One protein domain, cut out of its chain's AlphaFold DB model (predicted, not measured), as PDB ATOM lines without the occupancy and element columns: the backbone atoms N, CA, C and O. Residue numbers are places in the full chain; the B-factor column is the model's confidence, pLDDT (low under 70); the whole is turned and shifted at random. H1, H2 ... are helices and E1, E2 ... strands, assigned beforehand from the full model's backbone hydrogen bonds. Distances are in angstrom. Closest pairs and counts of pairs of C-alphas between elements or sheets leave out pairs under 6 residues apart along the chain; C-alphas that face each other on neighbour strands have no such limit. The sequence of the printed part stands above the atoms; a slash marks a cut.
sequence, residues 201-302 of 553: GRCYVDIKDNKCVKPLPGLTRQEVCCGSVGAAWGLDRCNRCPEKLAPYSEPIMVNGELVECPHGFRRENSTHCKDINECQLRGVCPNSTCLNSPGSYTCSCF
ATOM      1  N   GLY A 201     144.282 122.592 216.660       80.00
ATOM      2  CA  GLY A 201     145.560 123.090 216.158       80.00
ATOM      3  C   GLY A 201     145.379 123.957 214.917       80.00
ATOM      4  O   GLY A 201     144.299 123.996 214.316       80.00
ATOM      5  N   ARG A 202     146.430 124.681 214.530       82.94
ATOM      6  CA  ARG A 202     146.441 125.452 213.283       82.94
ATOM      7  C   ARG A 202     146.483 124.494 212.097       82.94
ATOM      8  O   ARG A 202     147.168 123.472 212.140       82.94
ATOM      9  N   CYS A 203     145.767 124.856 211.041       81.31
ATOM     10  CA  CYS A 203     145.873 124.204 209.744       81.31
ATOM     11  C   CYS A 203     146.819 125.002 208.845       81.31
ATOM     12  O   CYS A 203     146.769 126.231 208.866       81.31
ATOM     13  N   TYR A 204     147.655 124.322 208.067       86.56
ATOM     14  CA  TYR A 204     148.616 124.919 207.141       86.56
ATOM     15  C   TYR A 204     148.398 124.308 205.759       86.56
ATOM     16  O   TYR A 204     148.483 123.088 205.610       86.56
ATOM     17  N   VAL A 205     148.116 125.137 204.752       85.19
ATOM     18  CA  VAL A 205     147.772 124.647 203.399       85.19
ATOM     19  C   VAL A 205     148.997 124.366 202.514       85.19
ATOM     20  O   VAL A 205     148.849 123.968 201.366       85.19
ATOM     21  N   ASP A 206     150.213 124.616 203.011       83.38
ATOM     22  CA  ASP A 206     151.459 124.554 202.237       83.38
ATOM     23  C   ASP A 206     152.665 124.303 203.172       83.38
ATOM     24  O   ASP A 206     152.649 124.674 204.353       83.38
ATOM     25  N   ILE A 207     153.719 123.668 202.653       84.56
ATOM     26  CA  ILE A 207     154.970 123.377 203.366       84.56
ATOM     27  C   ILE A 207     156.142 123.715 202.446       84.56
ATOM     28  O   ILE A 207     156.308 123.103 201.393       84.56
ATOM     29  N   LYS A 208     157.006 124.631 202.886       85.06
ATOM     30  CA  LYS A 208     158.227 125.020 202.167       85.06
ATOM     31  C   LYS A 208     159.435 124.838 203.070       85.06
ATOM     32  O   LYS A 208     159.381 125.186 204.245       85.06
ATOM     33  N   ASP A 209     160.501 124.240 202.548       82.81
ATOM     34  CA  ASP A 209     161.770 124.035 203.266       82.81
ATOM     35  C   ASP A 209     161.598 123.335 204.634       82.81
ATOM     36  O   ASP A 209     162.180 123.725 205.647       82.81
ATOM     37  N   ASN A 210     160.725 122.315 204.669       81.00
ATOM     38  CA  ASN A 210     160.262 121.600 205.873       81.00
ATOM     39  C   ASN A 210     159.593 122.471 206.961       81.00
ATOM     40  O   ASN A 210     159.383 122.005 208.081       81.00
ATOM     41  N   LYS A 211     159.190 123.704 206.638       82.69
ATOM     42  CA  LYS A 211     158.436 124.616 207.508       82.69
ATOM     43  C   LYS A 211     157.017 124.784 206.970       82.69
ATOM     44  O   LYS A 211     156.806 124.987 205.777       82.69
ATOM     45  N   CYS A 212     156.027 124.714 207.851       83.88
ATOM     46  CA  CYS A 212     154.630 124.881 207.462       83.88
ATOM     47  C   CYS A 212     154.303 126.367 207.292       83.88
ATOM     48  O   CYS A 212     154.600 127.181 208.171       83.88
ATOM     49  N   VAL A 213     153.693 126.721 206.164       81.69
ATOM     50  CA  VAL A 213     153.398 128.104 205.768       81.69
ATOM     51  C   VAL A 213     151.909 128.256 205.435       81.69
ATOM     52  O   VAL A 213     151.159 127.283 205.479       81.69
ATOM     53  N   LYS A 214     151.455 129.488 205.166       75.06
ATOM     54  CA  LYS A 214     150.035 129.815 204.910       75.06
ATOM     55  C   LYS A 214     149.071 129.215 205.974       75.06
ATOM     56  O   LYS A 214     148.231 128.377 205.639       75.06
ATOM     57  N   PRO A 215     149.190 129.594 207.264       79.38
ATOM     58  CA  PRO A 215     148.273 129.119 208.298       79.38
ATOM     59  C   PRO A 215     146.855 129.677 208.089       79.38
ATOM     60  O   PRO A 215     146.684 130.884 207.910       79.38
ATOM     61  N   LEU A 216     145.836 128.821 208.176       70.31
ATOM     62  CA  LEU A 216     144.434 129.244 208.149       70.31
ATOM     63  C   LEU A 216     144.033 129.925 209.476       70.31
ATOM     64  O   LEU A 216     144.419 129.448 210.548       70.31
ATOM     65  N   PRO A 217     143.241 131.017 209.442       67.56
ATOM     66  CA  PRO A 217     142.705 131.659 210.639       67.56
ATOM     67  C   PRO A 217     141.866 130.733 211.537       67.56
ATOM     68  O   PRO A 217     140.879 130.138 211.108       67.56
ATOM     69  N   GLY A 218     142.199 130.710 212.830       70.69
ATOM     70  CA  GLY A 218     141.503 129.922 213.851       70.69
ATOM     71  C   GLY A 218     142.197 128.597 214.179       70.69
ATOM     72  O   GLY A 218     143.345 128.365 213.807       70.69
ATOM     73  N   LEU A 219     141.497 127.738 214.925       77.38
ATOM     74  CA  LEU A 219     141.952 126.389 215.259       77.38
ATOM     75  C   LEU A 219     140.958 125.354 214.728       77.38
ATOM     76  O   LEU A 219     139.752 125.584 214.678       77.38
ATOM     77  N   THR A 220     141.494 124.207 214.335       79.88
ATOM     78  CA  THR A 220     140.819 123.143 213.586       79.88
ATOM     79  C   THR A 220     141.155 121.790 214.205       79.88
ATOM     80  O   THR A 220     142.198 121.654 214.848       79.88
ATOM     81  N   ARG A 221     140.320 120.769 213.997       86.12
ATOM     82  CA  ARG A 221     140.709 119.380 214.284       86.12
ATOM     83  C   ARG A 221     141.589 118.835 213.157       86.12
ATOM     84  O   ARG A 221     141.370 119.172 211.993       86.12
ATOM     85  N   GLN A 222     142.515 117.936 213.492       85.12
ATOM     86  CA  GLN A 222     143.399 117.282 212.520       85.12
ATOM     87  C   GLN A 222     142.614 116.580 211.399       85.12
ATOM     88  O   GLN A 222     142.914 116.785 210.228       85.12
ATOM     89  N   GLU A 223     141.556 115.846 211.757       83.12
ATOM     90  CA  GLU A 223     140.637 115.137 210.844       83.12
ATOM     91  C   GLU A 223     139.894 116.044 209.842       83.12
ATOM     92  O   GLU A 223     139.383 115.560 208.839       83.12
ATOM     93  N   VAL A 224     139.820 117.351 210.118       86.56
ATOM     94  CA  VAL A 224     139.186 118.354 209.248       86.56
ATOM     95  C   VAL A 224     140.244 119.049 208.392       86.56
ATOM     96  O   VAL A 224     140.050 119.213 207.198       86.56
ATOM     97  N   CYS A 225     141.387 119.410 208.982       85.94
ATOM     98  CA  CYS A 225     142.494 120.050 208.269       85.94
ATOM     99  C   CYS A 225     143.162 119.098 207.266       85.94
ATOM    100  O   CYS A 225     143.053 119.296 206.060       85.94
ATOM    101  N   CYS A 226     143.768 118.013 207.759       87.94
ATOM    102  CA  CYS A 226     144.303 116.925 206.933       87.94
ATOM    103  C   CYS A 226     143.197 116.141 206.208       87.94
ATOM    104  O   CYS A 226     143.468 115.253 205.406       87.94
ATOM    105  N   GLY A 227     141.936 116.439 206.523       85.06
ATOM    106  CA  GLY A 227     140.789 115.919 205.811       85.06
ATOM    107  C   GLY A 227     140.733 116.386 204.352       85.06
ATOM    108  O   GLY A 227     140.385 115.569 203.494       85.06
ATOM    109  N   SER A 228     141.131 117.639 204.082       86.19
ATOM    110  CA  SER A 228     141.119 118.242 202.742       86.19
ATOM    111  C   SER A 228     142.224 119.281 202.483       86.19
ATOM    112  O   SER A 228     143.208 118.959 201.819       86.19
ATOM    113  N   VAL A 229     142.075 120.525 202.957       83.94
ATOM    114  CA  VAL A 229     142.932 121.681 202.577       83.94
ATOM    115  C   VAL A 229     144.317 121.713 203.231       83.94
ATOM    116  O   VAL A 229     145.154 122.536 202.866       83.94
ATOM    117  N   GLY A 230     144.559 120.883 204.243       86.50
ATOM    118  CA  GLY A 230     145.776 120.908 205.044       86.50
ATOM    119  C   GLY A 230     146.894 120.036 204.489       86.50
ATOM    120  O   GLY A 230     146.779 118.816 204.482       86.50
ATOM    121  N   ALA A 231     148.028 120.654 204.160       88.31
ATOM    122  CA  ALA A 231     149.295 119.949 203.976       88.31
ATOM    123  C   ALA A 231     149.947 119.594 205.329       88.31
ATOM    124  O   ALA A 231     150.648 118.586 205.449       88.31
ATOM    125  N   ALA A 232     149.712 120.404 206.369       88.88
ATOM    126  CA  ALA A 232     150.175 120.150 207.732       88.88
ATOM    127  C   ALA A 232     149.211 120.682 208.803       88.88
ATOM    128  O   ALA A 232     148.432 121.610 208.572       88.88
ATOM    129  N   TRP A 233     149.308 120.126 210.012       90.88
ATOM    130  CA  TRP A 233     148.473 120.503 211.155       90.88
ATOM    131  C   TRP A 233     149.236 120.449 212.485       90.88
ATOM    132  O   TRP A 233     150.068 119.566 212.699       90.88
ATOM    133  N   GLY A 234     148.935 121.373 213.400       82.12
ATOM    134  CA  GLY A 234     149.420 121.331 214.785       82.12
ATOM    135  C   GLY A 234     149.379 122.682 215.503       82.12
ATOM    136  O   GLY A 234     149.037 123.699 214.902       82.12
ATOM    137  N   LEU A 235     149.679 122.697 216.806       74.06
ATOM    138  CA  LEU A 235     149.639 123.910 217.636       74.06
ATOM    139  C   LEU A 235     151.040 124.519 217.823       74.06
ATOM    140  O   LEU A 235     151.338 125.542 217.212       74.06
ATOM    141  N   ASP A 236     151.904 123.864 218.605       66.25
ATOM    142  CA  ASP A 236     153.279 124.325 218.899       66.25
ATOM    143  C   ASP A 236     154.324 123.771 217.915       66.25
ATOM    144  O   ASP A 236     155.412 124.322 217.745       66.25
ATOM    145  N   ARG A 237     153.994 122.652 217.264       72.25
ATOM    146  CA  ARG A 237     154.736 122.037 216.160       72.25
ATOM    147  C   ARG A 237     153.720 121.555 215.137       72.25
ATOM    148  O   ARG A 237     152.718 120.957 215.520       72.25
ATOM    149  N   CYS A 238     153.976 121.812 213.860       81.94
ATOM    150  CA  CYS A 238     153.164 121.280 212.777       81.94
ATOM    151  C   CYS A 238     153.714 119.919 212.331       81.94
ATOM    152  O   CYS A 238     154.914 119.768 212.102       81.94
ATOM    153  N   ASN A 239     152.831 118.936 212.197       86.25
ATOM    154  CA  ASN A 239     153.135 117.650 211.581       86.25
ATOM    155  C   ASN A 239     152.610 117.668 210.143       86.25
ATOM    156  O   ASN A 239     151.549 118.248 209.894       86.25
ATOM    157  N   ARG A 240     153.314 117.018 209.205       89.06
ATOM    158  CA  ARG A 240     152.754 116.767 207.869       89.06
ATOM    159  C   ARG A 240     151.458 115.968 208.011       89.06
ATOM    160  O   ARG A 240     151.370 115.083 208.864       89.06
ATOM    161  N   CYS A 241     150.463 116.291 207.197       88.25
ATOM    162  CA  CYS A 241     149.264 115.476 207.093       88.25
ATOM    163  C   CYS A 241     149.591 114.123 206.428       88.25
ATOM    164  O   CYS A 241     150.555 114.056 205.660       88.25
ATOM    165  N   PRO A 242     148.836 113.045 206.726       82.56
ATOM    166  CA  PRO A 242     148.965 111.780 206.007       82.56
ATOM    167  C   PRO A 242     148.741 111.977 204.506       82.56
ATOM    168  O   PRO A 242     147.912 112.793 204.099       82.56
ATOM    169  N   GLU A 243     149.475 111.227 203.690       75.06
ATOM    170  CA  GLU A 243     149.309 111.242 202.239       75.06
ATOM    171  C   GLU A 243     148.038 110.463 201.879       75.06
ATOM    172  O   GLU A 243     147.970 109.244 202.029       75.06
ATOM    173  N   LYS A 244     146.986 111.200 201.510       66.44
ATOM    174  CA  LYS A 244     145.632 110.663 201.353       66.44
ATOM    175  C   LYS A 244     145.399 110.001 199.996       66.44
ATOM    176  O   LYS A 244     145.927 110.427 198.971       66.44
ATOM    177  N   LEU A 245     144.488 109.025 199.998       62.91
ATOM    178  CA  LEU A 245     143.881 108.483 198.785       62.91
ATOM    179  C   LEU A 245     143.183 109.577 197.954       62.91
ATOM    180  O   LEU A 245     142.690 110.575 198.488       62.91
ATOM    181  N   ALA A 246     143.122 109.357 196.639       61.31
ATOM    182  CA  ALA A 246     142.523 110.279 195.677       61.31
ATOM    183  C   ALA A 246     141.028 110.571 195.973       61.31
ATOM    184  O   ALA A 246     140.354 109.725 196.561       61.31
ATOM    185  N   PRO A 247     140.460 111.705 195.505       56.25
ATOM    186  CA  PRO A 247     139.080 112.126 195.816       56.25
ATOM    187  C   PRO A 247     137.941 111.165 195.417       56.25
ATOM    188  O   PRO A 247     136.789 111.420 195.749       56.25
ATOM    189  N   TYR A 248     138.248 110.077 194.704       60.31
ATOM    190  CA  TYR A 248     137.292 109.078 194.212       60.31
ATOM    191  C   TYR A 248     137.624 107.643 194.664       60.31
ATOM    192  O   TYR A 248     137.159 106.682 194.057       60.31
ATOM    193  N   SER A 249     138.467 107.471 195.688       64.19
ATOM    194  CA  SER A 249     138.739 106.153 196.269       64.19
ATOM    195  C   SER A 249     137.575 105.651 197.125       64.19
ATOM    196  O   SER A 249     136.983 106.434 197.868       64.19
ATOM    197  N   GLU A 250     137.348 104.340 197.147       67.81
ATOM    198  CA  GLU A 250     136.562 103.702 198.211       67.81
ATOM    199  C   GLU A 250     137.228 103.903 199.595       67.81
ATOM    200  O   GLU A 250     138.458 104.025 199.675       67.81
ATOM    201  N   PRO A 251     136.457 103.955 200.697       68.81
ATOM    202  CA  PRO A 251     137.001 104.098 202.045       68.81
ATOM    203  C   PRO A 251     137.758 102.841 202.505       68.81
ATOM    204  O   PRO A 251     137.367 101.711 202.204       68.81
ATOM    205  N   ILE A 252     138.821 103.018 203.302       77.00
ATOM    206  CA  ILE A 252     139.605 101.884 203.813       77.00
ATOM    207  C   ILE A 252     138.864 101.233 204.985       77.00
ATOM    208  O   ILE A 252     138.799 101.796 206.080       77.00
ATOM    209  N   MET A 253     138.372 100.015 204.764       71.44
ATOM    210  CA  MET A 253     137.782  99.151 205.789       71.44
ATOM    211  C   MET A 253     138.792  98.080 206.225       71.44
ATOM    212  O   MET A 253     139.338  97.368 205.382       71.44
ATOM    213  N   VAL A 254     139.007  97.908 207.532       77.19
ATOM    214  CA  VAL A 254     139.820  96.812 208.097       77.19
ATOM    215  C   VAL A 254     138.991  96.087 209.148       77.19
ATOM    216  O   VAL A 254     138.440  96.713 210.046       77.19
ATOM    217  N   ASN A 255     138.871  94.762 209.029       75.31
ATOM    218  CA  ASN A 255     138.061  93.911 209.917       75.31
ATOM    219  C   ASN A 255     136.585  94.357 210.071       75.31
ATOM    220  O   ASN A 255     135.940  94.030 211.063       75.31
ATOM    221  N   GLY A 256     136.048  95.097 209.094       70.62
ATOM    222  CA  GLY A 256     134.696  95.672 209.130       70.62
ATOM    223  C   GLY A 256     134.593  97.069 209.762       70.62
ATOM    224  O   GLY A 256     133.505  97.639 209.756       70.62
ATOM    225  N   GLU A 257     135.692  97.648 210.251       71.94
ATOM    226  CA  GLU A 257     135.741  99.015 210.786       71.94
ATOM    227  C   GLU A 257     136.362  99.995 209.773       71.94
ATOM    228  O   GLU A 257     137.367  99.698 209.122       71.94
ATOM    229  N   LEU A 258     135.764 101.182 209.649       72.62
ATOM    230  CA  LEU A 258     136.238 102.278 208.805       72.62
ATOM    231  C   LEU A 258     137.507 102.905 209.388       72.62
ATOM    232  O   LEU A 258     137.439 103.665 210.358       72.62
ATOM    233  N   VAL A 259     138.660 102.633 208.780       73.44
ATOM    234  CA  VAL A 259     139.961 103.171 209.204       73.44
ATOM    235  C   VAL A 259     140.178 104.578 208.656       73.44
ATOM    236  O   VAL A 259     140.478 105.487 209.433       73.44
ATOM    237  N   GLU A 260     139.993 104.779 207.350       75.88
ATOM    238  CA  GLU A 260     140.307 106.049 206.688       75.88
ATOM    239  C   GLU A 260     139.287 106.430 205.606       75.88
ATOM    240  O   GLU A 260     138.803 105.590 204.846       75.88
ATOM    241  N   CYS A 261     138.965 107.725 205.557       82.00
ATOM    242  CA  CYS A 261     138.032 108.320 204.604       82.00
ATOM    243  C   CYS A 261     138.762 108.989 203.428       82.00
ATOM    244  O   CYS A 261     139.851 109.539 203.639       82.00
ATOM    245  N   PRO A 262     138.136 109.051 202.234       81.31
ATOM    246  CA  PRO A 262     138.703 109.718 201.060       81.31
ATOM    247  C   PRO A 262     139.058 111.196 201.303       81.31
ATOM    248  O   PRO A 262     138.680 111.808 202.313       81.31
ATOM    249  N   HIS A 263     139.808 111.802 200.380       85.31
ATOM    250  CA  HIS A 263     140.031 113.254 200.385       85.31
ATOM    251  C   HIS A 263     138.692 114.014 200.323       85.31
ATOM    252  O   HIS A 263     137.770 113.576 199.643       85.31
ATOM    253  N   GLY A 264     138.554 115.089 201.109       83.81
ATOM    254  CA  GLY A 264     137.284 115.819 201.261       83.81
ATOM    255  C   GLY A 264     136.321 115.231 202.303       83.81
ATOM    256  O   GLY A 264     135.297 115.839 202.608       83.81
ATOM    257  N   PHE A 265     136.645 114.081 202.906       84.12
ATOM    258  CA  PHE A 265     135.794 113.424 203.901       84.12
ATOM    259  C   PHE A 265     136.514 113.162 205.233       84.12
ATOM    260  O   PHE A 265     137.720 112.883 205.294       84.12
ATOM    261  N   ARG A 266     135.737 113.210 206.322       85.12
ATOM    262  CA  ARG A 266     136.134 112.832 207.690       85.12
ATOM    263  C   ARG A 266     135.249 111.706 208.218       85.12
ATOM    264  O   ARG A 266     134.087 111.603 207.842       85.12
ATOM    265  N   ARG A 267     135.764 110.892 209.134       83.19
ATOM    266  CA  ARG A 267     134.993 109.829 209.793       83.19
ATOM    267  C   ARG A 267     133.981 110.436 210.778       83.19
ATOM    268  O   ARG A 267     134.385 111.219 211.636       83.19
ATOM    269  N   GLU A 268     132.693 110.098 210.664       81.12
ATOM    270  CA  GLU A 268     131.661 110.501 211.647       81.12
ATOM    271  C   GLU A 268     131.350 109.376 212.646       81.12
ATOM    272  O   GLU A 268     131.190 109.637 213.837       81.12
ATOM    273  N   ASN A 269     131.331 108.122 212.191       78.62
ATOM    274  CA  ASN A 269     131.217 106.932 213.036       78.62
ATOM    275  C   ASN A 269     132.079 105.785 212.461       78.62
ATOM    276  O   ASN A 269     132.857 106.001 211.534       78.62
ATOM    277  N   SER A 270     131.977 104.573 213.007       72.88
ATOM    278  CA  SER A 270     132.800 103.415 212.620       72.88
ATOM    279  C   SER A 270     132.516 102.829 211.227       72.88
ATOM    280  O   SER A 270     133.218 101.902 210.829       72.88
ATOM    281  N   THR A 271     131.534 103.345 210.476       73.12
ATOM    282  CA  THR A 271     131.180 102.857 209.125       73.12
ATOM    283  C   THR A 271     130.897 103.959 208.096       73.12
ATOM    284  O   THR A 271     130.871 103.667 206.904       73.12
ATOM    285  N   HIS A 272     130.709 105.220 208.506       79.25
ATOM    286  CA  HIS A 272     130.347 106.328 207.615       79.25
ATOM    287  C   HIS A 272     131.370 107.471 207.603       79.25
ATOM    288  O   HIS A 272     131.713 108.075 208.629       79.25
ATOM    289  N   CYS A 273     131.770 107.829 206.384       83.62
ATOM    290  CA  CYS A 273     132.451 109.073 206.060       83.62
ATOM    291  C   CYS A 273     131.443 110.210 205.853       83.62
ATOM    292  O   CYS A 273     130.365 110.013 205.292       83.62
ATOM    293  N   LYS A 274     131.817 111.416 206.277       85.56
ATOM    294  CA  LYS A 274     131.037 112.645 206.157       85.56
ATOM    295  C   LYS A 274     131.830 113.727 205.457       85.56
ATOM    296  O   LYS A 274     133.012 113.919 205.739       85.56
ATOM    297  N   ASP A 275     131.126 114.439 204.591       86.12
ATOM    298  CA  ASP A 275     131.603 115.620 203.888       86.12
ATOM    299  C   ASP A 275     132.270 116.630 204.836       86.12
ATOM    300  O   ASP A 275     131.757 116.952 205.922       86.12
ATOM    301  N   ILE A 276     133.437 117.125 204.437       86.81
ATOM    302  CA  ILE A 276     134.098 118.232 205.111       86.81
ATOM    303  C   ILE A 276     133.623 119.512 204.456       86.81
ATOM    304  O   ILE A 276     133.930 119.782 203.313       86.81
ATOM    305  N   ASN A 277     132.903 120.340 205.212       86.12
ATOM    306  CA  ASN A 277     132.524 121.640 204.699       86.12
ATOM    307  C   ASN A 277     133.708 122.617 204.796       86.12
ATOM    308  O   ASN A 277     133.883 123.261 205.836       86.12
ATOM    309  N   GLU A 278     134.540 122.735 203.755       87.25
ATOM    310  CA  GLU A 278     135.690 123.651 203.795       87.25
ATOM    311  C   GLU A 278     135.274 125.118 203.923       87.25
ATOM    312  O   GLU A 278     136.020 125.917 204.486       87.25
ATOM    313  N   CYS A 279     134.065 125.487 203.498       80.56
ATOM    314  CA  CYS A 279     133.552 126.847 203.673       80.56
ATOM    315  C   CYS A 279     133.315 127.232 205.150       80.56
ATOM    316  O   CYS A 279     133.173 128.418 205.457       80.56
ATOM    317  N   GLN A 280     133.306 126.266 206.079       81.94
ATOM    318  CA  GLN A 280     133.326 126.519 207.528       81.94
ATOM    319  C   GLN A 280     134.745 126.782 208.069       81.94
ATOM    320  O   GLN A 280     134.891 127.350 209.156       81.94
ATOM    321  N   LEU A 281     135.795 126.422 207.321       73.06
ATOM    322  CA  LEU A 281     137.180 126.766 207.636       73.06
ATOM    323  C   LEU A 281     137.470 128.197 207.170       73.06
ATOM    324  O   LEU A 281     137.350 128.546 205.995       73.06
ATOM    325  N   ARG A 282     137.871 129.065 208.101       64.75
ATOM    326  CA  ARG A 282     138.150 130.465 207.763       64.75
ATOM    327  C   ARG A 282     139.428 130.566 206.930       64.75
ATOM    328  O   ARG A 282     140.420 129.909 207.219       64.75
ATOM    329  N   GLY A 283     139.397 131.430 205.916       67.50
ATOM    330  CA  GLY A 283     140.540 131.723 205.046       67.50
ATOM    331  C   GLY A 283     140.753 130.773 203.863       67.50
ATOM    332  O   GLY A 283     141.677 131.021 203.101       67.50
ATOM    333  N   VAL A 284     139.919 129.741 203.671       71.50
ATOM    334  CA  VAL A 284     140.045 128.813 202.525       71.50
ATOM    335  C   VAL A 284     139.812 129.507 201.176       71.50
ATOM    336  O   VAL A 284     140.584 129.307 200.247       71.50
ATOM    337  N   CYS A 285     138.785 130.355 201.083       72.12
ATOM    338  CA  CYS A 285     138.478 131.150 199.891       72.12
ATOM    339  C   CYS A 285     138.708 132.650 200.171       72.12
ATOM    340  O   CYS A 285     137.773 133.354 200.564       72.12
ATOM    341  N   PRO A 286     139.944 133.172 200.034       66.94
ATOM    342  CA  PRO A 286     140.196 134.607 200.117       66.94
ATOM    343  C   PRO A 286     139.607 135.327 198.896       66.94
ATOM    344  O   PRO A 286     139.658 134.820 197.775       66.94
ATOM    345  N   ASN A 287     139.046 136.523 199.103       64.75
ATOM    346  CA  ASN A 287     138.463 137.377 198.052       64.75
ATOM    347  C   ASN A 287     137.430 136.668 197.142       64.75
ATOM    348  O   ASN A 287     137.302 136.980 195.954       64.75
ATOM    349  N   SER A 288     136.695 135.703 197.701       66.38
ATOM    350  CA  SER A 288     135.731 134.865 196.984       66.38
ATOM    351  C   SER A 288     134.544 134.438 197.848       66.38
ATOM    352  O   SER A 288     134.625 134.371 199.076       66.38
ATOM    353  N   THR A 289     133.442 134.088 197.186       70.62
ATOM    354  CA  THR A 289     132.356 133.296 197.772       70.62
ATOM    355  C   THR A 289     132.757 131.823 197.738       70.62
ATOM    356  O   THR A 289     132.988 131.279 196.661       70.62
ATOM    357  N   CYS A 290     132.809 131.162 198.893       78.88
ATOM    358  CA  CYS A 290     132.987 129.712 198.960       78.88
ATOM    359  C   CYS A 290     131.655 128.991 198.710       78.88
ATOM    360  O   CYS A 290     130.645 129.332 199.332       78.88
ATOM    361  N   LEU A 291     131.661 127.988 197.832       78.44
ATOM    362  CA  LEU A 291     130.562 127.045 197.627       78.44
ATOM    363  C   LEU A 291     131.043 125.626 197.943       78.44
ATOM    364  O   LEU A 291     132.024 125.159 197.371       78.44
ATOM    365  N   ASN A 292     130.324 124.943 198.829       82.75
ATOM    366  CA  ASN A 292     130.628 123.574 199.225       82.75
ATOM    367  C   ASN A 292     130.001 122.552 198.273       82.75
ATOM    368  O   ASN A 292     128.861 122.737 197.838       82.75
ATOM    369  N   SER A 293     130.688 121.442 198.031       77.81
ATOM    370  CA  SER A 293     130.173 120.280 197.297       77.81
ATOM    371  C   SER A 293     130.643 118.972 197.952       77.81
ATOM    372  O   SER A 293     131.576 119.010 198.742       77.81
ATOM    373  N   PRO A 294     130.020 117.815 197.669       81.94
ATOM    374  CA  PRO A 294     130.443 116.555 198.277       81.94
ATOM    375  C   PRO A 294     131.907 116.209 197.953       81.94
ATOM    376  O   PRO A 294     132.237 115.954 196.794       81.94
ATOM    377  N   GLY A 295     132.769 116.208 198.972       78.88
ATOM    378  CA  GLY A 295     134.201 115.899 198.869       78.88
ATOM    379  C   GLY A 295     135.087 117.003 198.275       78.88
ATOM    380  O   GLY A 295     136.250 116.737 197.971       78.88
ATOM    381  N   SER A 296     134.573 118.220 198.056       81.25
ATOM    382  CA  SER A 296     135.355 119.326 197.481       81.25
ATOM    383  C   SER A 296     134.659 120.688 197.622       81.25
ATOM    384  O   SER A 296     133.457 120.772 197.867       81.25
ATOM    385  N   TYR A 297     135.358 121.785 197.340       82.75
ATOM    386  CA  TYR A 297     134.796 123.136 197.379       82.75
ATOM    387  C   TYR A 297     135.216 123.962 196.157       82.75
ATOM    388  O   TYR A 297     136.278 123.765 195.571       82.75
ATOM    389  N   THR A 298     134.377 124.930 195.788       74.38
ATOM    390  CA  THR A 298     134.638 125.887 194.706       74.38
ATOM    391  C   THR A 298     134.704 127.305 195.273       74.38
ATOM    392  O   THR A 298     133.721 127.797 195.831       74.38
ATOM    393  N   CYS A 299     135.830 128.000 195.093       76.25
ATOM    394  CA  CYS A 299     135.924 129.440 195.352       76.25
ATOM    395  C   CYS A 299     135.483 130.233 194.111       76.25
ATOM    396  O   CYS A 299     136.141 130.189 193.075       76.25
ATOM    397  N   SER A 300     134.394 130.997 194.216       70.31
ATOM    398  CA  SER A 300     133.933 131.913 193.165       70.31
ATOM    399  C   SER A 300     134.441 133.331 193.440       70.31
ATOM    400  O   SER A 300     134.035 133.962 194.419       70.31
ATOM    401  N   CYS A 301     135.373 133.821 192.620       65.56
ATOM    402  CA  CYS A 301     136.050 135.103 192.834       65.56
ATOM    403  C   CYS A 301     135.108 136.311 192.753       65.56
ATOM    404  O   CYS A 301     134.220 136.380 191.902       65.56
ATOM    405  N   PHE A 302     135.324 137.307 193.619       58.66
ATOM    406  CA  PHE A 302     134.588 138.568 193.533       58.66
ATOM    407  C   PHE A 302     134.960 139.351 192.265       58.66
ATOM    408  O   PHE A 302     136.097 139.305 191.799       58.66
TER     409      PHE A 302
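What this domain is: This is residues 201 to 302 of the 553 residues of an uncharacterized protein of Petromyzon marinus (UniProt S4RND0). Picture a chain of small strand pieces round a short helix: H1 sits near the middle with a three-strand sheet of E1, E2 and E3 on one side and the hairpin E6 and E7 on another, while the hairpin E4 and E5 makes one far end and the hairpin E8 and E9 reaches to the opposite end. The pieces share no large sheet, and long loops, residues 235 to 251 and 276 to 287, lead to E4 and to E8. The printed part has 102 residues with one named helix and nine named strands, in the order E1, E2, H1, E3, E4, E5, E6, E7, E8, E9; the three-strand sheet runs E2, E1, E3, and it and the three two-strand sheets are antiparallel. The class is mostly strand, though under half of the residues are in named elements. The whole is compact, with a radius of gyration of the C-alphas of 14.0 A and spans of 43 by 32 by 20 A.

Where its parts are: Find C-alpha 201 at (145.560, 123.090, 216.158); from there E1, the longest strand by residues, runs through residues 201 to 208 over 19.0 A, and it bends by 74 degrees at residue 205. E2 follows at residues 211 to 215, 11.1 A long. H1 is residues 222 to 225, beginning at C-alpha 222 at (143.399, 117.282, 212.520). Read on to E3 at residues 232 to 234, then E4 at 252 to 254 and E5 at 257 to 260. E6 is residues 265 to 267 and E7 residues 273 to 275. E8, residues 288 to 293, spans 15.6 A, and E9, residues 296 to 301, spans 16.5 A and ends at C-alpha 301 at (136.050, 135.103, 192.834).

How they stand to each other: Start with the three-strand sheet, where E1 is the inner strand and its pairing is staggered: residues 202 to 204 pair with E3, residues 204 to 208 with E2. Look for N 202 and O 234 at 2.8 A between E1 and E3, and for N 211 and O 208 at 2.8 A in the hairpin E1 and E2. Residues 232 to 233 of E3 also pair, antiparallel, with residues 239 to 240. E2, H1 and E3 form a split strand-helix-strand unit, two strands of one sheet joined through a helix, with E1 between them in the sheet, and its crossover is right-handed. H1 is on this sheet at a height over the sheet of 8.2 A; it lies over none of the strands, but only just, since two of its C-alphas fall on E1 and two on E3. H1 is too short for an O i to N i+4 pair; its one O i to N i+3 pair is within hydrogen-bond range. The closest C-alphas of H1 and E6 are those of Glu 223 and Arg 266, 6.0 A apart. In the hairpin E6 and E7, N 274 and O 266 are 2.8 A apart. Farther out, the hairpin E4 and E5 has N 259 and O 252 at 2.8 A; the closest C-alphas of E5 and E6 are those of Glu 260 and Arg 267, 7.2 A apart. The hairpin E8 and E9 has N 298 and O 291 at 2.8 A, and E8 is apart from E7, but only just, with the closest C-alphas 8.2 A apart.

The domain as a whole: The two C-alphas farthest apart are those of Asn 255 and Phe 302, at 47.7 A. The printed part has no cut. The links E3 to E4 and E7 to E8 are long, with 17 and 12 residues. The mean pLDDT of the printed part is 77.9; look for values under 70 at residues 217, 236, 244 to 251, 282 to 283, 286 to 288 and 301 to 302.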